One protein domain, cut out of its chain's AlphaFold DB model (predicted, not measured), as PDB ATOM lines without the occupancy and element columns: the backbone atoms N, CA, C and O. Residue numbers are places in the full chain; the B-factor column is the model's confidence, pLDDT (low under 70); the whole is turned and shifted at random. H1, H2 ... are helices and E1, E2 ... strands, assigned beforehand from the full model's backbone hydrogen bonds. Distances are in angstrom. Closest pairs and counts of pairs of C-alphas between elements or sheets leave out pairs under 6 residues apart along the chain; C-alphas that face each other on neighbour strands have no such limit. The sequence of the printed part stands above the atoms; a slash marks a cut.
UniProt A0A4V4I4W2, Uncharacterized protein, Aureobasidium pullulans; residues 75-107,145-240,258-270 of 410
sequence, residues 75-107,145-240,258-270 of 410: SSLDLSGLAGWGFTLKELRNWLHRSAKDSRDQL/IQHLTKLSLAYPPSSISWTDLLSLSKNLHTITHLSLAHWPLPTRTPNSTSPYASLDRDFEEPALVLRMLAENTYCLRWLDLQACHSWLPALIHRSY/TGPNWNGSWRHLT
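AT A GLANCE: This is residues 75 to 107, 145 to 240 and 258 to 270 of the 410 residues of an uncharacterized protein of Aureobasidium pullulans (UniProt A0A4V4I4W2). The chain is wound in a few stacked turns, a short solenoid: the small parallel sheet E1 to E4 makes one wall, and H1, H2 and H4 make the other as a row of helices side by side, with the short H5 at the H4 end. Residues 101 to 107 of H1 stick out at one end of the longest axis, and the small H3 lies toward the other. The printed part has 142 residues, with five named helices and four named strands in the order E1 H1 E2 H2 E3 H3 H4 E4 H5; the sheet runs E1 E2 E3 E4, all parallel. The class is mixed, helices and strands, with under half of the residues in named elements. The whole is compact, with a radius of gyration of the C-alphas of 15.3 A, and elongated, spanning 54 by 34 by 21 A.

IN THESE COORDINATES: E1 is residues 76 to 78, beginning at C-alpha 76 (305.190, -276.752, 120.086). H1, residues 89 to 107, is 27.3 A long and ends at C-alpha 107 (305.302, -266.817, 140.704). E2 is residues 150 to 152, H2 residues 162 to 169, 10.1 A long, and E3 residues 177 to 179. H3 is residues 196 to 199, and H4, residues 204 to 216, is 18.9 A long. E4 is residues 222 to 224, and H5, residues 232 to 236, is 8.0 A long, ending at C-alpha 236 (296.420, -304.293, 117.872).

HOW THE PARTS SIT: E1 and E2 are parallel, with N 77 and O 150 at 3.0 A. E2 and E3 are parallel, with N 151 and O 177 at 2.9 A. E3 and E4 are parallel, with N 224 and O 178 at 2.9 A; these pairs are within hydrogen-bond range. E2, H2, E3 and E3, H3 H4, E4 are strand-helix-strand units, two parallel neighbour strands with helices between, each with a right-handed crossover. No named helix is on the sheet. H1 touches H2 with residues 89 to 93 alone, the closest C-alphas being those of Arg 93 and Leu 168, 5.3 A, at a shallow tilt of 16 degrees, the same way. H2 touches H4, closest at the C-alphas of Ser 169 and Asn 216, 5.7 A, at a shallow tilt of 15 degrees, the same way. H4 touches H5, closest at the C-alphas of Ala 207 and Ala 234, 4.8 A. H3 touches no helix. Every O i to N i+4 pair is within range in H2 and H4, 13 of 15 in H1 and 0 of 1 in H5, where 2 of 2 O i to N i+3 pairs are; H3 is too short for an O i to N i+4 pair.

THE WHOLE: The two C-alphas farthest apart, those of Leu 107 and Asp 200, are 54.1 A apart. Residues 108 to 144 are not printed, a gap of 13.0 A between C-alphas 107 and 145, nor are residues 241 to 257, a gap of 8.9 A between C-alphas 240 and 258. The link from E3 to H3 is long, with 16 residues. Residues 258 to 270 hold no named element. The mean pLDDT of the printed part is 81.8, and it is under 70 at residues 98 to 107, 145 to 147, 189 to 201 and 239 to 240.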
ATOM      1  N   SER A  75     304.652-273.684 122.884       78.69
ATOM      2  CA  SER A  75     303.494-274.584 122.781       78.69
ATOM      3  C   SER A  75     303.741-275.788 121.862       78.69
ATOM      4  O   SER A  75     303.017-276.789 121.933       78.69
ATOM      5  N   SER A  76     304.763-275.701 121.005       83.69
ATOM      6  CA  SER A  76     305.190-276.752 120.086       83.69
ATOM      7  C   SER A  76     306.709-276.823 119.990       83.69
ATOM      8  O   SER A  76     307.340-275.804 119.720       83.69
ATOM      9  N   LEU A  77     307.273-278.020 120.148       88.19
ATOM     10  CA  LEU A  77     308.708-278.273 120.016       88.19
ATOM     11  C   LEU A  77     308.961-279.351 118.965       88.19
ATOM     12  O   LEU A  77     308.464-280.475 119.086       88.19
ATOM     13  N   ASP A  78     309.738-279.005 117.943       87.94
ATOM     14  CA  ASP A  78     310.245-279.958 116.964       87.94
ATOM     15  C   ASP A  78     311.686-280.336 117.322       87.94
ATOM     16  O   ASP A  78     312.599-279.538 117.157       87.94
ATOM     17  N   LEU A  79     311.884-281.541 117.858       88.94
ATOM     18  CA  LEU A  79     313.199-282.066 118.236       88.94
ATOM     19  C   LEU A  79     313.608-283.236 117.330       88.94
ATOM     20  O   LEU A  79     314.396-284.098 117.737       88.94
ATOM     21  N   SER A  80     313.047-283.285 116.118       87.44
ATOM     22  CA  SER A  80     313.337-284.317 115.122       87.44
ATOM     23  C   SER A  80     314.832-284.355 114.805       87.44
ATOM     24  O   SER A  80     315.429-283.324 114.525       87.44
ATOM     25  N   GLY A  81     315.459-285.528 114.880       83.44
ATOM     26  CA  GLY A  81     316.898-285.688 114.641       83.44
ATOM     27  C   GLY A  81     317.808-285.049 115.700       83.44
ATOM     28  O   GLY A  81     319.021-285.193 115.604       83.44
ATOM     29  N   LEU A  82     317.257-284.389 116.725       84.12
ATOM     30  CA  LEU A  82     318.021-283.762 117.811       84.12
ATOM     31  C   LEU A  82     318.010-284.629 119.073       84.12
ATOM     32  O   LEU A  82     319.049-284.867 119.693       84.12
ATOM     33  N   ALA A  83     316.834-285.148 119.435       82.50
ATOM     34  CA  ALA A  83     316.662-285.971 120.625       82.50
ATOM     35  C   ALA A  83     317.418-287.307 120.503       82.50
ATOM     36  O   ALA A  83     317.154-288.125 119.622       82.50
ATOM     37  N   GLY A  84     318.345-287.545 121.429       76.19
ATOM     38  CA  GLY A  84     319.238-288.703 121.460       76.19
ATOM     39  C   GLY A  84     320.581-288.490 120.750       76.19
ATOM     40  O   GLY A  84     321.507-289.248 121.034       76.19
ATOM     41  N   TRP A  85     320.701-287.479 119.883       78.69
ATOM     42  CA  TRP A  85     321.957-287.104 119.218       78.69
ATOM     43  C   TRP A  85     322.659-285.968 119.965       78.69
ATOM     44  O   TRP A  85     323.734-286.181 120.516       78.69
ATOM     45  N   GLY A  86     322.020-284.794 120.038       76.19
ATOM     46  CA  GLY A  86     322.570-283.606 120.705       76.19
ATOM     47  C   GLY A  86     322.359-283.603 122.221       76.19
ATOM     48  O   GLY A  86     323.093-282.951 122.960       76.19
ATOM     49  N   PHE A  87     321.363-284.351 122.703       87.31
ATOM     50  CA  PHE A  87     321.075-284.504 124.128       87.31
ATOM     51  C   PHE A  87     320.233-285.743 124.428       87.31
ATOM     52  O   PHE A  87     319.520-286.272 123.576       87.31
ATOM     53  N   THR A  88     320.271-286.207 125.673       89.38
ATOM     54  CA  THR A  88     319.520-287.383 126.121       89.38
ATOM     55  C   THR A  88     318.069-287.044 126.479       89.38
ATOM     56  O   THR A  88     317.750-285.959 126.967       89.38
ATOM     57  N   LEU A  89     317.158-288.020 126.359       89.81
ATOM     58  CA  LEU A  89     315.768-287.860 126.830       89.81
ATOM     59  C   LEU A  89     315.681-287.572 128.338       89.81
ATOM     60  O   LEU A  89     314.717-286.967 128.809       89.81
ATOM     61  N   LYS A  90     316.689-287.996 129.108       88.81
ATOM     62  CA  LYS A  90     316.799-287.707 130.539       88.81
ATOM     63  C   LYS A  90     317.084-286.226 130.789       88.81
ATOM     64  O   LYS A  90     316.475-285.652 131.692       88.81
ATOM     65  N   GLU A  91     317.982-285.622 130.016       89.50
ATOM     66  CA  GLU A  91     318.256-284.181 130.067       89.50
ATOM     67  C   GLU A  91     317.026-283.384 129.650       89.50
ATOM     68  O   GLU A  91     316.603-282.514 130.409       89.50
ATOM     69  N   LEU A  92     316.364-283.774 128.555       89.31
ATOM     70  CA  LEU A  92     315.107-283.161 128.120       89.31
ATOM     71  C   LEU A  92     314.029-283.224 129.211       89.31
ATOM     72  O   LEU A  92     313.374-282.230 129.518       89.31
ATOM     73  N   ARG A  93     313.861-284.383 129.856       87.75
ATOM     74  CA  ARG A  93     312.918-284.546 130.972       87.75
ATOM     75  C   ARG A  93     313.253-283.613 132.132       87.75
ATOM     76  O   ARG A  93     312.356-283.009 132.715       87.75
ATOM     77  N   ASN A  94     314.529-283.531 132.502       86.44
ATOM     78  CA  ASN A  94     314.973-282.669 133.593       86.44
ATOM     79  C   ASN A  94     314.769-281.189 133.248       86.44
ATOM     80  O   ASN A  94     314.396-280.419 134.127       86.44
ATOM     81  N   TRP A  95     314.975-280.808 131.989       84.69
ATOM     82  CA  TRP A  95     314.740-279.460 131.485       84.69
ATOM     83  C   TRP A  95     313.262-279.061 131.566       84.69
ATOM     84  O   TRP A  95     312.932-278.050 132.186       84.69
ATOM     85  N   LEU A  96     312.361-279.918 131.073       82.06
ATOM     86  CA  LEU A  96     310.912-279.713 131.186       82.06
ATOM     87  C   LEU A  96     310.455-279.603 132.654       82.06
ATOM     88  O   LEU A  96     309.565-278.818 132.971       82.06
ATOM     89  N   HIS A  97     311.077-280.357 133.569       76.88
ATOM     90  CA  HIS A  97     310.788-280.261 135.004       76.88
ATOM     91  C   HIS A  97     311.345-279.000 135.671       76.88
ATOM     92  O   HIS A  97     310.661-278.428 136.518       76.88
ATOM     93  N   ARG A  98     312.579-278.590 135.346       68.69
ATOM     94  CA  ARG A  98     313.222-277.414 135.956       68.69
ATOM     95  C   ARG A  98     312.426-276.156 135.682       68.69
ATOM     96  O   ARG A  98     312.103-275.449 136.621       68.69
ATOM     97  N   SER A  99     311.979-275.971 134.447       58.50
ATOM     98  CA  SER A  99     311.095-274.857 134.116       58.50
ATOM     99  C   SER A  99     309.819-274.830 134.935       58.50
ATOM    100  O   SER A  99     309.396-273.763 135.343       58.50
ATOM    101  N   ALA A 100     309.202-275.985 135.190       56.75
ATOM    102  CA  ALA A 100     307.974-276.032 135.973       56.75
ATOM    103  C   ALA A 100     308.210-275.615 137.433       56.75
ATOM    104  O   ALA A 100     307.312-275.073 138.067       56.75
ATOM    105  N   LYS A 101     309.411-275.866 137.967       59.03
ATOM    106  CA  LYS A 101     309.800-275.445 139.313       59.03
ATOM    107  C   LYS A 101     310.219-273.973 139.349       59.03
ATOM    108  O   LYS A 101     309.719-273.236 140.184       59.03
ATOM    109  N   ASP A 102     311.058-273.540 138.416       59.00
ATOM    110  CA  ASP A 102     311.561-272.164 138.363       59.00
ATOM    111  C   ASP A 102     310.430-271.162 138.062       59.00
ATOM    112  O   ASP A 102     310.410-270.072 138.629       59.00
ATOM    113  N   SER A 103     309.434-271.547 137.247       55.25
ATOM    114  CA  SER A 103     308.208-270.759 137.047       55.25
ATOM    115  C   SER A 103     307.354-270.661 138.316       55.25
ATOM    116  O   SER A 103     306.762-269.612 138.554       55.25
ATOM    117  N   ARG A 104     307.304-271.708 139.154       55.72
ATOM    118  CA  ARG A 104     306.598-271.672 140.450       55.72
ATOM    119  C   ARG A 104     307.321-270.783 141.456       55.72
ATOM    120  O   ARG A 104     306.691-269.909 142.037       55.72
ATOM    121  N   ASP A 105     308.638-270.933 141.570       58.31
ATOM    122  CA  ASP A 105     309.468-270.134 142.476       58.31
ATOM    123  C   ASP A 105     309.477-268.638 142.071       58.31
ATOM    124  O   ASP A 105     309.611-267.762 142.926       58.31
ATOM    125  N   GLN A 106     309.333-268.309 140.777       56.53
ATOM    126  CA  GLN A 106     309.127-266.926 140.314       56.53
ATOM    127  C   GLN A 106     307.719-266.402 140.606       56.53
ATOM    128  O   GLN A 106     307.588-265.240 140.987       56.53
ATOM    129  N   LEU A 107     306.680-267.224 140.435       55.28
ATOM    130  CA  LEU A 107     305.302-266.817 140.704       55.28
ATOM    131  C   LEU A 107     305.082-266.564 142.200       55.28
ATOM    132  O   LEU A 107     304.492-265.552 142.548       55.28
ATOM    133  N   ILE A 145     299.720-274.404 133.705       44.78
ATOM    134  CA  ILE A 145     299.611-275.114 132.434       44.78
ATOM    135  C   ILE A 145     300.974-275.181 131.739       44.78
ATOM    136  O   ILE A 145     301.418-274.265 131.051       44.78
ATOM    137  N   GLN A 146     301.615-276.345 131.833       54.62
ATOM    138  CA  GLN A 146     302.580-276.785 130.827       54.62
ATOM    139  C   GLN A 146     301.881-276.827 129.454       54.62
ATOM    140  O   GLN A 146     301.254-277.822 129.084       54.62
ATOM    141  N   HIS A 147     301.968-275.731 128.695       66.69
ATOM    142  CA  HIS A 147     301.292-275.543 127.407       66.69
ATOM    143  C   HIS A 147     301.950-276.291 126.239       66.69
ATOM    144  O   HIS A 147     301.618-276.023 125.081       66.69
ATOM    145  N   LEU A 148     302.865-277.233 126.498       79.06
ATOM    146  CA  LEU A 148     303.428-278.054 125.434       79.06
ATOM    147  C   LEU A 148     302.336-278.982 124.896       79.06
ATOM    148  O   LEU A 148     301.990-280.000 125.488       79.06
ATOM    149  N   THR A 149     301.776-278.606 123.754       86.50
ATOM    150  CA  THR A 149     300.683-279.337 123.105       86.50
ATOM    151  C   THR A 149     301.178-280.212 121.965       86.50
ATOM    152  O   THR A 149     300.509-281.198 121.635       86.50
ATOM    153  N   LYS A 150     302.317-279.862 121.355       88.81
ATOM    154  CA  LYS A 150     302.900-280.573 120.213       88.81
ATOM    155  C   LYS A 150     304.372-280.874 120.463       88.81
ATOM    156  O   LYS A 150     305.135-279.972 120.791       88.81
ATOM    157  N   LEU A 151     304.767-282.124 120.264       91.06
ATOM    158  CA  LEU A 151     306.151-282.562 120.397       91.06
ATOM    159  C   LEU A 151     306.503-283.498 119.244       91.06
ATOM    160  O   LEU A 151     305.816-284.495 119.024       91.06
ATOM    161  N   SER A 152     307.585-283.203 118.532       92.25
ATOM    162  CA  SER A 152     308.183-284.144 117.586       92.25
ATOM    163  C   SER A 152     309.476-284.708 118.159       92.25
ATOM    164  O   SER A 152     310.346-283.948 118.577       92.25
ATOM    165  N   LEU A 153     309.595-286.036 118.175       92.19
ATOM    166  CA  LEU A 153     310.815-286.773 118.512       92.19
ATOM    167  C   LEU A 153     311.227-287.681 117.340       92.19
ATOM    168  O   LEU A 153     311.745-288.772 117.562       92.19
ATOM    169  N   ALA A 154     310.927-287.291 116.099       90.50
ATOM    170  CA  ALA A 154     311.211-288.107 114.920       90.50
ATOM    171  C   ALA A 154     312.721-288.321 114.691       90.50
ATOM    172  O   ALA A 154     313.550-287.571 115.198       90.50
ATOM    173  N   TYR A 155     313.078-289.330 113.891       88.50
ATOM    174  CA  TYR A 155     314.469-289.642 113.510       88.50
ATOM    175  C   TYR A 155     315.441-289.828 114.696       88.50
ATOM    176  O   TYR A 155     316.526-289.237 114.711       88.50
ATOM    177  N   PRO A 156     315.091-290.647 115.706       89.31
ATOM    178  CA  PRO A 156     315.990-290.883 116.826       89.31
ATOM    179  C   PRO A 156     317.219-291.716 116.408       89.31
ATOM    180  O   PRO A 156     317.165-292.453 115.417       89.31
ATOM    181  N   PRO A 157     318.319-291.680 117.179       85.75
ATOM    182  CA  PRO A 157     319.420-292.620 116.992       85.75
ATOM    183  C   PRO A 157     318.969-294.054 117.294       85.75
ATOM    184  O   PRO A 157     318.070-294.292 118.103       85.75
ATOM    185  N   SER A 158     319.661-295.044 116.725       82.12
ATOM    186  CA  SER A 158     319.367-296.464 116.975       82.12
ATOM    187  C   SER A 158     319.563-296.896 118.434       82.12
ATOM    188  O   SER A 158     319.058-297.939 118.834       82.12
ATOM    189  N   SER A 159     320.303-296.113 119.224       81.38
ATOM    190  CA  SER A 159     320.565-296.330 120.651       81.38
ATOM    191  C   SER A 159     319.498-295.734 121.578       81.38
ATOM    192  O   SER A 159     319.647-295.824 122.799       81.38
ATOM    193  N   ILE A 160     318.442-295.103 121.044       88.06
ATOM    194  CA  ILE A 160     317.433-294.450 121.880       88.06
ATOM    195  C   ILE A 160     316.702-295.453 122.779       88.06
ATOM    196  O   ILE A 160     316.322-296.546 122.359       88.06
ATOM    197  N   SER A 161     316.477-295.065 124.035       88.56
ATOM    198  CA  SER A 161     315.827-295.925 125.017       88.56
ATOM    199  C   SER A 161     314.338-295.621 125.165       88.56
ATOM    200  O   SER A 161     313.935-294.528 125.579       88.56
ATOM    201  N   TRP A 162     313.505-296.640 124.950       91.56
ATOM    202  CA  TRP A 162     312.079-296.581 125.271       91.56
ATOM    203  C   TRP A 162     311.817-296.423 126.773       91.56
ATOM    204  O   TRP A 162     310.803-295.837 127.149       91.56
ATOM    205  N   THR A 163     312.713-296.877 127.659       90.88
ATOM    206  CA  THR A 163     312.535-296.662 129.108       90.88
ATOM    207  C   THR A 163     312.658-295.190 129.478       90.88
ATOM    208  O   THR A 163     311.944-294.708 130.362       90.88
ATOM    209  N   ASP A 164     313.533-294.467 128.781       90.62
ATOM    210  CA  ASP A 164     313.709-293.035 128.983       90.62
ATOM    211  C   ASP A 164     312.543-292.262 128.369       90.62
ATOM    212  O   ASP A 164     312.020-291.360 129.025       90.62
ATOM    213  N   LEU A 165     312.039-292.684 127.201       93.38
ATOM    214  CA  LEU A 165     310.804-292.136 126.628       93.38
ATOM    215  C   LEU A 165     309.604-292.340 127.562       93.38
ATOM    216  O   LEU A 165     308.844-291.405 127.790       93.38
ATOM    217  N   LEU A 166     309.435-293.529 128.146       92.56
ATOM    218  CA  LEU A 166     308.367-293.798 129.115       92.56
ATOM    219  C   LEU A 166     308.522-292.988 130.406       92.56
ATOM    220  O   LEU A 166     307.537-292.661 131.066       92.56
ATOM    221  N   SER A 167     309.757-292.674 130.790       91.50
ATOM    222  CA  SER A 167     310.026-291.817 131.942       91.50
ATOM    223  C   SER A 167     309.724-290.352 131.636       91.50
ATOM    224  O   SER A 167     309.217-289.652 132.506       91.50
ATOM    225  N   LEU A 168     310.022-289.900 130.415       90.50
ATOM    226  CA  LEU A 168     309.673-288.579 129.901       90.50
ATOM    227  C   LEU A 168     308.154-288.427 129.750       90.50
ATOM    228  O   LEU A 168     307.600-287.410 130.155       90.50
ATOM    229  N   SER A 169     307.470-289.454 129.232       90.50
ATOM    230  CA  SER A 169     306.042-289.401 128.902       90.50
ATOM    231  C   SER A 169     305.140-289.151 130.103       90.50
ATOM    232  O   SER A 169     304.074-288.571 129.931       90.50
ATOM    233  N   LYS A 170     305.585-289.474 131.325       88.75
ATOM    234  CA  LYS A 170     304.874-289.139 132.573       88.75
ATOM    235  C   LYS A 170     304.593-287.641 132.735       88.75
ATOM    236  O   LYS A 170     303.650-287.283 133.429       88.75
ATOM    237  N   ASN A 171     305.374-286.786 132.077       83.06
ATOM    238  CA  ASN A 171     305.185-285.336 132.094       83.06
ATOM    239  C   ASN A 171     304.364-284.839 130.897       83.06
ATOM    240  O   ASN A 171     303.928-283.697 130.875       83.06
ATOM    241  N   LEU A 172     304.115-285.691 129.900       84.12
ATOM    242  CA  LEU A 172     303.537-285.320 128.604       84.12
ATOM    243  C   LEU A 172     302.010-285.483 128.552       84.12
ATOM    244  O   LEU A 172     301.419-285.623 127.483       84.12
ATOM    245  N   HIS A 173     301.360-285.456 129.711       85.12
ATOM    246  CA  HIS A 173     299.918-285.619 129.866       85.12
ATOM    247  C   HIS A 173     299.062-284.595 129.096       85.12
ATOM    248  O   HIS A 173     297.943-284.925 128.711       85.12
ATOM    249  N   THR A 174     299.572-283.384 128.838       85.06
ATOM    250  CA  THR A 174     298.883-282.310 128.093       85.06
ATOM    251  C   THR A 174     299.104-282.371 126.578       85.06
ATOM    252  O   THR A 174     298.452-281.637 125.828       85.06
ATOM    253  N   ILE A 175     299.980-283.262 126.095       88.94
ATOM    254  CA  ILE A 175     300.305-283.349 124.671       88.94
ATOM    255  C   ILE A 175     299.108-283.861 123.872       88.94
ATOM    256  O   ILE A 175     298.495-284.884 124.171       88.94
ATOM    257  N   THR A 176     298.820-283.144 122.788       91.62
ATOM    258  CA  THR A 176     297.782-283.483 121.811       91.62
ATOM    259  C   THR A 176     298.363-284.017 120.504       91.62
ATOM    260  O   THR A 176     297.684-284.793 119.835       91.62
ATOM    261  N   HIS A 177     299.594-283.632 120.146       92.12
ATOM    262  CA  HIS A 177     300.292-284.101 118.946       92.12
ATOM    263  C   HIS A 177     301.671-284.647 119.315       92.12
ATOM    264  O   HIS A 177     302.488-283.917 119.874       92.12
ATOM    265  N   LEU A 178     301.933-285.907 118.972       94.38
ATOM    266  CA  LEU A 178     303.228-286.550 119.174       94.38
ATOM    267  C   LEU A 178     303.701-287.200 117.872       94.38
ATOM    268  O   LEU A 178     302.968-288.005 117.301       94.38
ATOM    269  N   SER A 179     304.920-286.892 117.427       94.12
ATOM    270  CA  SER A 179     305.589-287.667 116.373       94.12
ATOM    271  C   SER A 179     306.672-288.565 116.960       94.12
ATOM    272  O   SER A 179     307.560-288.106 117.678       94.12
ATOM    273  N   LEU A 180     306.570-289.852 116.634       94.69
ATOM    274  CA  LEU A 180     307.554-290.907 116.861       94.69
ATOM    275  C   LEU A 180     307.946-291.546 115.519       94.69
ATOM    276  O   LEU A 180     308.176-292.755 115.436       94.69
ATOM    277  N   ALA A 181     308.001-290.751 114.447       91.69
ATOM    278  CA  ALA A 181     308.413-291.250 113.144       91.69
ATOM    279  C   ALA A 181     309.844-291.816 113.196       91.69
ATOM    280  O   ALA A 181     310.730-291.259 113.847       91.69
ATOM    281  N   HIS A 182     310.068-292.927 112.493       91.12
ATOM    282  CA  HIS A 182     311.342-293.654 112.428       91.12
ATOM    283  C   HIS A 182     311.832-294.256 113.759       91.12
ATOM    284  O   HIS A 182     312.994-294.649 113.865       91.12
ATOM    285  N   TRP A 183     310.970-294.380 114.774       92.75
ATOM    286  CA  TRP A 183     311.365-295.004 116.037       92.75
ATOM    287  C   TRP A 183     311.633-296.514 115.908       92.75
ATOM    288  O   TRP A 183     310.900-297.224 115.207       92.75
ATOM    289  N   PRO A 184     312.646-297.039 116.627       90.88
ATOM    290  CA  PRO A 184     312.936-298.468 116.654       90.88
ATOM    291  C   PRO A 184     311.852-299.253 117.408       90.88
ATOM    292  O   PRO A 184     310.991-298.675 118.073       90.88
ATOM    293  N   LEU A 185     311.922-300.587 117.329       89.25
ATOM    294  CA  LEU A 185     311.018-301.510 118.025       89.25
ATOM    295  C   LEU A 185     310.848-301.119 119.513       89.25
ATOM    296  O   LEU A 185     311.858-300.994 120.210       89.25
ATOM    297  N   PRO A 186     309.608-300.955 120.017       89.12
ATOM    298  CA  PRO A 186     309.350-300.716 121.432       89.12
ATOM    299  C   PRO A 186     309.823-301.887 122.294       89.12
ATOM    300  O   PRO A 186     309.202-302.943 122.313       89.12
ATOM    301  N   THR A 187     310.929-301.704 123.012       85.31
ATOM    302  CA  THR A 187     311.511-302.725 123.896       85.31
ATOM    303  C   THR A 187     312.095-302.089 125.153       85.31
ATOM    304  O   THR A 187     312.680-301.007 125.107       85.31
ATOM    305  N   ARG A 188     311.941-302.746 126.305       76.25
ATOM    306  CA  ARG A 188     312.569-302.335 127.572       76.25
ATOM    307  C   ARG A 188     313.978-302.898 127.714       76.25
ATOM    308  O   ARG A 188     314.693-302.508 128.635       76.25
ATOM    309  N   THR A 189     314.369-303.814 126.832       67.56
ATOM    310  CA  THR A 189     315.683-304.446 126.820       67.56
ATOM    311  C   THR A 189     316.511-303.869 125.663       67.56
ATOM    312  O   THR A 189     316.361-304.300 124.525       67.56
ATOM    313  N   PRO A 190     317.413-302.899 125.917       53.47
ATOM    314  CA  PRO A 190     318.110-302.142 124.865       53.47
ATOM    315  C   PRO A 190     319.030-302.984 123.957       53.47
ATOM    316  O   PRO A 190     319.438-302.510 122.905       53.47
ATOM    317  N   ASN A 191     319.304-304.245 124.318       47.12
ATOM    318  CA  ASN A 191     320.085-305.200 123.520       47.12
ATOM    319  C   ASN A 191     319.241-306.342 122.924       47.12
ATOM    320  O   ASN A 191     319.799-307.258 122.324       47.12
ATOM    321  N   SER A 192     317.909-306.314 123.067       47.19
ATOM    322  CA  SER A 192     317.012-307.221 122.338       47.19
ATOM    323  C   SER A 192     316.601-306.639 120.986       47.19
ATOM    324  O   SER A 192     315.531-306.942 120.462       47.19
ATOM    325  N   THR A 193     317.520-305.929 120.318       45.91
ATOM    326  CA  THR A 193     317.566-305.847 118.846       45.91
ATOM    327  C   THR A 193     317.841-307.228 118.246       45.91
ATOM    328  O   THR A 193     318.676-307.402 117.367       45.91
ATOM    329  N   SER A 194     317.180-308.247 118.772       45.00
ATOM    330  CA  SER A 194     316.965-309.505 118.133       45.00
ATOM    331  C   SER A 194     316.043-309.160 116.963       45.00
ATOM    332  O   SER A 194     314.855-308.916 117.192       45.00
ATOM    333  N   PRO A 195     316.533-309.106 115.706       49.62
ATOM    334  CA  PRO A 195     315.646-309.008 114.544       49.62
ATOM    335  C   PRO A 195     314.579-310.115 114.574       49.62
ATOM    336  O   PRO A 195     313.557-310.006 113.905       49.62
ATOM    337  N   TYR A 196     314.788-311.143 115.401       47.03
ATOM    338  CA  TYR A 196     313.873-312.229 115.652       47.03
ATOM    339  C   TYR A 196     312.563-311.839 116.342       47.03
ATOM    340  O   TYR A 196     311.594-312.507 116.058       47.03
ATOM    341  N   ALA A 197     312.418-310.755 117.118       51.19
ATOM    342  CA  ALA A 197     311.087-310.415 117.668       51.19
ATOM    343  C   ALA A 197     310.066-310.078 116.555       51.19
ATOM    344  O   ALA A 197     308.924-310.543 116.570       51.19
ATOM    345  N   SER A 198     310.502-309.342 115.524       54.00
ATOM    346  CA  SER A 198     309.704-309.107 114.314       54.00
ATOM    347  C   SER A 198     309.565-310.365 113.442       54.00
ATOM    348  O   SER A 198     308.527-310.530 112.802       54.00
ATOM    349  N   LEU A 199     310.567-311.260 113.411       57.41
ATOM    350  CA  LEU A 199     310.504-312.518 112.640       57.41
ATOM    351  C   LEU A 199     309.601-313.572 113.305       57.41
ATOM    352  O   LEU A 199     308.834-314.243 112.617       57.41
ATOM    353  N   ASP A 200     309.642-313.657 114.631       61.31
ATOM    354  CA  ASP A 200     308.867-314.552 115.494       61.31
ATOM    355  C   ASP A 200     307.470-313.979 115.781       61.31
ATOM    356  O   ASP A 200     306.619-314.657 116.358       61.31
ATOM    357  N   ARG A 201     307.215-312.737 115.334       67.88
ATOM    358  CA  ARG A 201     305.966-311.987 115.532       67.88
ATOM    359  C   ARG A 201     305.554-311.909 117.009       67.88
ATOM    360  O   ARG A 201     304.359-311.854 117.314       67.88
ATOM    361  N   ASP A 202     306.532-311.878 117.913       79.06
ATOM    362  CA  ASP A 202     306.291-311.662 119.334       79.06
ATOM    363  C   ASP A 202     306.192-310.162 119.612       79.06
ATOM    364  O   ASP A 202     307.179-309.430 119.713       79.06
ATOM    365  N   PHE A 203     304.949-309.697 119.687       85.44
ATOM    366  CA  PHE A 203     304.621-308.307 119.967       85.44
ATOM    367  C   PHE A 203     304.144-308.099 121.406       85.44
ATOM    368  O   PHE A 203     303.602-307.036 121.697       85.44
ATOM    369  N   GLU A 204     304.332-309.063 122.316       84.62
ATOM    370  CA  GLU A 204     303.830-308.954 123.688       84.62
ATOM    371  C   GLU A 204     304.514-307.818 124.468       84.62
ATOM    372  O   GLU A 204     303.833-306.945 125.013       84.62
ATOM    373  N   GLU A 205     305.850-307.763 124.464       86.94
ATOM    374  CA  GLU A 205     306.602-306.665 125.090       86.94
ATOM    375  C   GLU A 205     306.358-305.309 124.392       86.94
ATOM    376  O   GLU A 205     306.011-304.351 125.095       86.94
ATOM    377  N   PRO A 206     306.448-305.192 123.049       89.88
ATOM    378  CA  PRO A 206     306.132-303.942 122.360       89.88
ATOM    379  C   PRO A 206     304.729-303.412 122.655       89.88
ATOM    380  O   PRO A 206     304.547-302.213 122.872       89.88
ATOM    381  N   ALA A 207     303.735-304.300 122.718       90.31
ATOM    382  CA  ALA A 207     302.364-303.942 123.051       90.31
ATOM    383  C   ALA A 207     302.264-303.342 124.462       90.31
ATOM    384  O   ALA A 207     301.624-302.302 124.634       90.31
ATOM    385  N   LEU A 208     302.961-303.930 125.443       89.12
ATOM    386  CA  LEU A 208     303.010-303.422 126.817       89.12
ATOM    387  C   LEU A 208     303.690-302.052 126.904       89.12
ATOM    388  O   LEU A 208     303.197-301.168 127.607       89.12
ATOM    389  N   VAL A 209     304.792-301.844 126.177       92.00
ATOM    390  CA  VAL A 209     305.475-300.540 126.112       92.00
ATOM    391  C   VAL A 209     304.540-299.476 125.540       92.00
ATOM    392  O   VAL A 209     304.386-298.406 126.131       92.00
ATOM    393  N   LEU A 210     303.858-299.778 124.433       93.50
ATOM    394  CA  LEU A 210     302.899-298.860 123.819       93.50
ATOM    395  C   LEU A 210     301.682-298.614 124.717       93.50
ATOM    396  O   LEU A 210     301.172-297.497 124.757       93.50
ATOM    397  N   ARG A 211     301.240-299.612 125.488       91.81
ATOM    398  CA  ARG A 211     300.187-299.440 126.493       91.81
ATOM    399  C   ARG A 211     300.605-298.457 127.589       91.81
ATOM    400  O   ARG A 211     299.836-297.554 127.905       91.81
ATOM    401  N   MET A 212     301.816-298.593 128.130       92.44
ATOM    402  CA  MET A 212     302.350-297.658 129.130       92.44
ATOM    403  C   MET A 212     302.485-296.241 128.559       92.44
ATOM    404  O   MET A 212     302.153-295.264 129.228       92.44
ATOM    405  N   LEU A 213     302.941-296.120 127.308       93.88
ATOM    406  CA  LEU A 213     302.987-294.833 126.618       93.88
ATOM    407  C   LEU A 213     301.581-294.238 126.495       93.88
ATOM    408  O   LEU A 213     301.397-293.053 126.771       93.88
ATOM    409  N   ALA A 214     300.595-295.054 126.122       92.50
ATOM    410  CA  ALA A 214     299.220-294.615 125.959       92.50
ATOM    411  C   ALA A 214     298.613-294.083 127.259       92.50
ATOM    412  O   ALA A 214     297.966-293.040 127.252       92.50
ATOM    413  N   GLU A 215     298.855-294.767 128.378       92.00
ATOM    414  CA  GLU A 215     298.412-294.352 129.715       92.00
ATOM    415  C   GLU A 215     298.985-292.983 130.122       92.00
ATOM    416  O   GLU A 215     298.266-292.171 130.701       92.00
ATOM    417  N   ASN A 216     300.226-292.680 129.736       91.62
ATOM    418  CA  ASN A 216     300.861-291.393 130.029       91.62
ATOM    419  C   ASN A 216     300.480-290.267 129.043       91.62
ATOM    420  O   ASN A 216     300.702-289.095 129.331       91.62
ATOM    421  N   THR A 217     299.905-290.600 127.883       92.44
ATOM    422  CA  THR A 217     299.628-289.663 126.775       92.44
ATOM    423  C   THR A 217     298.141-289.630 126.406       92.44
ATOM    424  O   THR A 217     297.747-289.640 125.240       92.44
ATOM    425  N   TYR A 218     297.282-289.601 127.422       90.94
ATOM    426  CA  TYR A 218     295.838-289.784 127.257       90.94
ATOM    427  C   TYR A 218     295.103-288.616 126.560       90.94
ATOM    428  O   TYR A 218     293.964-288.774 126.114       90.94
ATOM    429  N   CYS A 219     295.735-287.442 126.448       91.19
ATOM    430  CA  CYS A 219     295.202-286.287 125.714       91.19
ATOM    431  C   CYS A 219     295.516-286.308 124.209       91.19
ATOM    432  O   CYS A 219     295.065-285.411 123.487       91.19
ATOM    433  N   LEU A 220     296.263-287.311 123.723       92.19
ATOM    434  CA  LEU A 220     296.668-287.380 122.323       92.19
ATOM    435  C   LEU A 220     295.468-287.408 121.378       92.19
ATOM    436  O   LEU A 220     294.518-288.174 121.538       92.19
ATOM    437  N   ARG A 221     295.568-286.573 120.343       92.69
ATOM    438  CA  ARG A 221     294.638-286.477 119.214       92.69
ATOM    439  C   ARG A 221     295.315-286.874 117.908       92.69
ATOM    440  O   ARG A 221     294.662-287.431 117.029       92.69
ATOM    441  N   TRP A 222     296.613-286.618 117.802       93.88
ATOM    442  CA  TRP A 222     297.427-286.874 116.626       93.88
ATOM    443  C   TRP A 222     298.681-287.645 117.034       93.88
ATOM    444  O   TRP A 222     299.407-287.220 117.934       93.88
ATOM    445  N   LEU A 223     298.915-288.780 116.383       95.06
ATOM    446  CA  LEU A 223     300.101-289.601 116.588       95.06
ATOM    447  C   LEU A 223     300.721-289.937 115.236       95.06
ATOM    448  O   LEU A 223     300.031-290.415 114.335       95.06
ATOM    449  N   ASP A 224     302.020-289.718 115.111       93.81
ATOM    450  CA  ASP A 224     302.760-290.041 113.901       93.81
ATOM    451  C   ASP A 224     303.771-291.153 114.125       93.81
ATOM    452  O   ASP A 224     304.684-291.034 114.937       93.81
ATOM    453  N   LEU A 225     303.548-292.249 113.405       94.75
ATOM    454  CA  LEU A 225     304.335-293.473 113.404       94.75
ATOM    455  C   LEU A 225     304.836-293.773 111.983       94.75
ATOM    456  O   LEU A 225     304.943-294.938 111.585       94.75
ATOM    457  N   GLN A 226     305.112-292.733 111.192       90.50
ATOM    458  CA  GLN A 226     305.725-292.890 109.879       90.50
ATOM    459  C   GLN A 226     306.996-293.744 109.969       90.50
ATOM    460  O   GLN A 226     307.795-293.623 110.897       90.50
ATOM    461  N   ALA A 227     307.177-294.629 108.989       88.56
ATOM    462  CA  ALA A 227     308.291-295.570 108.887       88.56
ATOM    463  C   ALA A 227     308.401-296.629 110.010       88.56
ATOM    464  O   ALA A 227     309.294-297.474 109.950       88.56
ATOM    465  N   CYS A 228     307.448-296.716 110.942       91.62
ATOM    466  CA  CYS A 228     307.452-297.666 112.070       91.62
ATOM    467  C   CYS A 228     306.853-299.056 111.755       91.62
ATOM    468  O   CYS A 228     306.413-299.792 112.641       91.62
ATOM    469  N   HIS A 229     306.825-299.429 110.473       88.31
ATOM    470  CA  HIS A 229     306.174-300.632 109.935       88.31
ATOM    471  C   HIS A 229     306.561-301.950 110.627       88.31
ATOM    472  O   HIS A 229     305.720-302.836 110.737       88.31
ATOM    473  N   SER A 230     307.796-302.082 111.123       87.00
ATOM    474  CA  SER A 230     308.302-303.314 111.750       87.00
ATOM    475  C   SER A 230     307.581-303.704 113.043       87.00
ATOM    476  O   SER A 230     307.675-304.858 113.469       87.00
ATOM    477  N   TRP A 231     306.871-302.760 113.670       91.38
ATOM    478  CA  TRP A 231     306.208-302.965 114.954       91.38
ATOM    479  C   TRP A 231     304.766-302.461 115.017       91.38
ATOM    480  O   TRP A 231     304.108-302.668 116.036       91.38
ATOM    481  N   LEU A 232     304.219-301.897 113.932       92.06
ATOM    482  CA  LEU A 232     302.798-301.522 113.857       92.06
ATOM    483  C   LEU A 232     301.829-302.627 114.330       92.06
ATOM    484  O   LEU A 232     300.852-302.276 114.998       92.06
ATOM    485  N   PRO A 233     302.054-303.936 114.073       91.12
ATOM    486  CA  PRO A 233     301.173-304.988 114.588       91.12
ATOM    487  C   PRO A 233     300.995-304.988 116.117       91.12
ATOM    488  O   PRO A 233     299.946-305.413 116.604       91.12
ATOM    489  N   ALA A 234     301.955-304.454 116.880       91.00
ATOM    490  CA  ALA A 234     301.856-304.318 118.333       91.00
ATOM    491  C   ALA A 234     300.689-303.420 118.783       91.00
ATOM    492  O   ALA A 234     300.142-303.612 119.868       91.00
ATOM    493  N   LEU A 235     300.244-302.481 117.938       91.94
ATOM    494  CA  LEU A 235     299.130-301.568 118.226       91.94
ATOM    495  C   LEU A 235     297.781-302.282 118.396       91.94
ATOM    496  O   LEU A 235     296.878-301.751 119.044       91.94
ATOM    497  N   ILE A 236     297.636-303.470 117.806       89.50
ATOM    498  CA  ILE A 236     296.420-304.293 117.872       89.50
ATOM    499  C   ILE A 236     296.653-305.625 118.596       89.50
ATOM    500  O   ILE A 236     295.757-306.466 118.660       89.50
ATOM    501  N   HIS A 237     297.855-305.844 119.133       85.44
ATOM    502  CA  HIS A 237     298.203-307.098 119.784       85.44
ATOM    503  C   HIS A 237     297.438-307.242 121.104       85.44
ATOM    504  O   HIS A 237     297.616-306.447 122.027       85.44
ATOM    505  N   ARG A 238     296.550-308.248 121.171       73.19
ATOM    506  CA  ARG A 238     295.664-308.529 122.320       73.19
ATOM    507  C   ARG A 238     294.982-307.262 122.874       73.19
ATOM    508  O   ARG A 238     294.800-307.124 124.081       73.19
ATOM    509  N   SER A 239     294.622-306.315 122.003       60.31
ATOM    510  CA  SER A 239     293.971-305.054 122.393       60.31
ATOM    511  C   SER A 239     292.483-305.224 122.734       60.31
ATOM    512  O   SER A 239     291.842-304.283 123.196       60.31
ATOM    513  N   TYR A 240     291.934-306.423 122.532       56.53
ATOM    514  CA  TYR A 240     290.574-306.805 122.885       56.53
ATOM    515  C   TYR A 240     290.562-308.217 123.477       56.53
ATOM    516  O   TYR A 240     291.348-309.081 123.087       56.53
ATOM    517  N   THR A 258     297.222-306.721 126.535       72.56
ATOM    518  CA  THR A 258     298.634-306.309 126.595       72.56
ATOM    519  C   THR A 258     298.900-305.085 125.727       72.56
ATOM    520  O   THR A 258     299.842-304.355 126.005       72.56
ATOM    521  N   GLY A 259     298.041-304.809 124.740       82.50
ATOM    522  CA  GLY A 259     298.164-303.664 123.842       82.50
ATOM    523  C   GLY A 259     297.542-302.353 124.333       82.50
ATOM    524  O   GLY A 259     296.916-302.295 125.399       82.50
ATOM    525  N   PRO A 260     297.702-301.277 123.538       87.56
ATOM    526  CA  PRO A 260     297.142-299.964 123.834       87.56
ATOM    527  C   PRO A 260     295.621-299.981 123.999       87.56
ATOM    528  O   PRO A 260     294.898-300.641 123.247       87.56
ATOM    529  N   ASN A 261     295.122-299.199 124.958       86.62
ATOM    530  CA  ASN A 261     293.688-299.065 125.190       86.62
ATOM    531  C   ASN A 261     293.084-297.959 124.310       86.62
ATOM    532  O   ASN A 261     293.047-296.786 124.692       86.62
ATOM    533  N   TRP A 262     292.564-298.360 123.150       87.88
ATOM    534  CA  TRP A 262     291.941-297.472 122.162       87.88
ATOM    535  C   TRP A 262     290.614-296.840 122.606       87.88
ATOM    536  O   TRP A 262     290.223-295.824 122.038       87.88
ATOM    537  N   ASN A 263     289.948-297.392 123.630       86.88
ATOM    538  CA  ASN A 263     288.694-296.854 124.188       86.88
ATOM    539  C   ASN A 263     288.873-296.190 125.563       86.88
ATOM    540  O   ASN A 263     287.953-295.553 126.072       86.88
ATOM    541  N   GLY A 264     290.054-296.329 126.164       87.00
ATOM    542  CA  GLY A 264     290.455-295.681 127.410       87.00
ATOM    543  C   GLY A 264     291.444-294.563 127.128       87.00
ATOM    544  O   GLY A 264     291.048-293.491 126.680       87.00
ATOM    545  N   SER A 265     292.728-294.814 127.379       89.50
ATOM    546  CA  SER A 265     293.776-293.791 127.312       89.50
ATOM    547  C   SER A 265     293.867-293.116 125.938       89.50
ATOM    548  O   SER A 265     293.937-291.900 125.869       89.50
ATOM    549  N   TRP A 266     293.748-293.856 124.832       91.94
ATOM    550  CA  TRP A 266     293.788-293.284 123.474       91.94
ATOM    551  C   TRP A 266     292.413-293.052 122.832       91.94
ATOM    552  O   TRP A 266     292.305-292.904 121.614       91.94
ATOM    553  N   ARG A 267     291.346-292.936 123.633       89.56
ATOM    554  CA  ARG A 267     289.981-292.674 123.127       89.56
ATOM    555  C   ARG A 267     289.834-291.365 122.346       89.56
ATOM    556  O   ARG A 267     288.901-291.215 121.559       89.56
ATOM    557  N   HIS A 268     290.724-290.402 122.590       90.19
ATOM    558  CA  HIS A 268     290.709-289.081 121.957       90.19
ATOM    559  C   HIS A 268     291.561-289.000 120.689       90.19
ATOM    560  O   HIS A 268     291.514-287.980 120.004       90.19
ATOM    561  N   LEU A 269     292.282-290.068 120.337       91.19
ATOM    562  CA  LEU A 269     293.122-290.102 119.149       91.19
ATOM    563  C   LEU A 269     292.231-290.085 117.904       91.19
ATOM    564  O   LEU A 269     291.385-290.964 117.724       91.19
ATOM    565  N   THR A 270     292.384-289.059 117.073       91.25
ATOM    566  CA  THR A 270     291.585-288.824 115.862       91.25
ATOM    567  C   THR A 270     292.383-289.023 114.585       91.25
ATOM    568  O   THR A 270     291.786-289.192 113.525       91.25
TER     569      THR A 270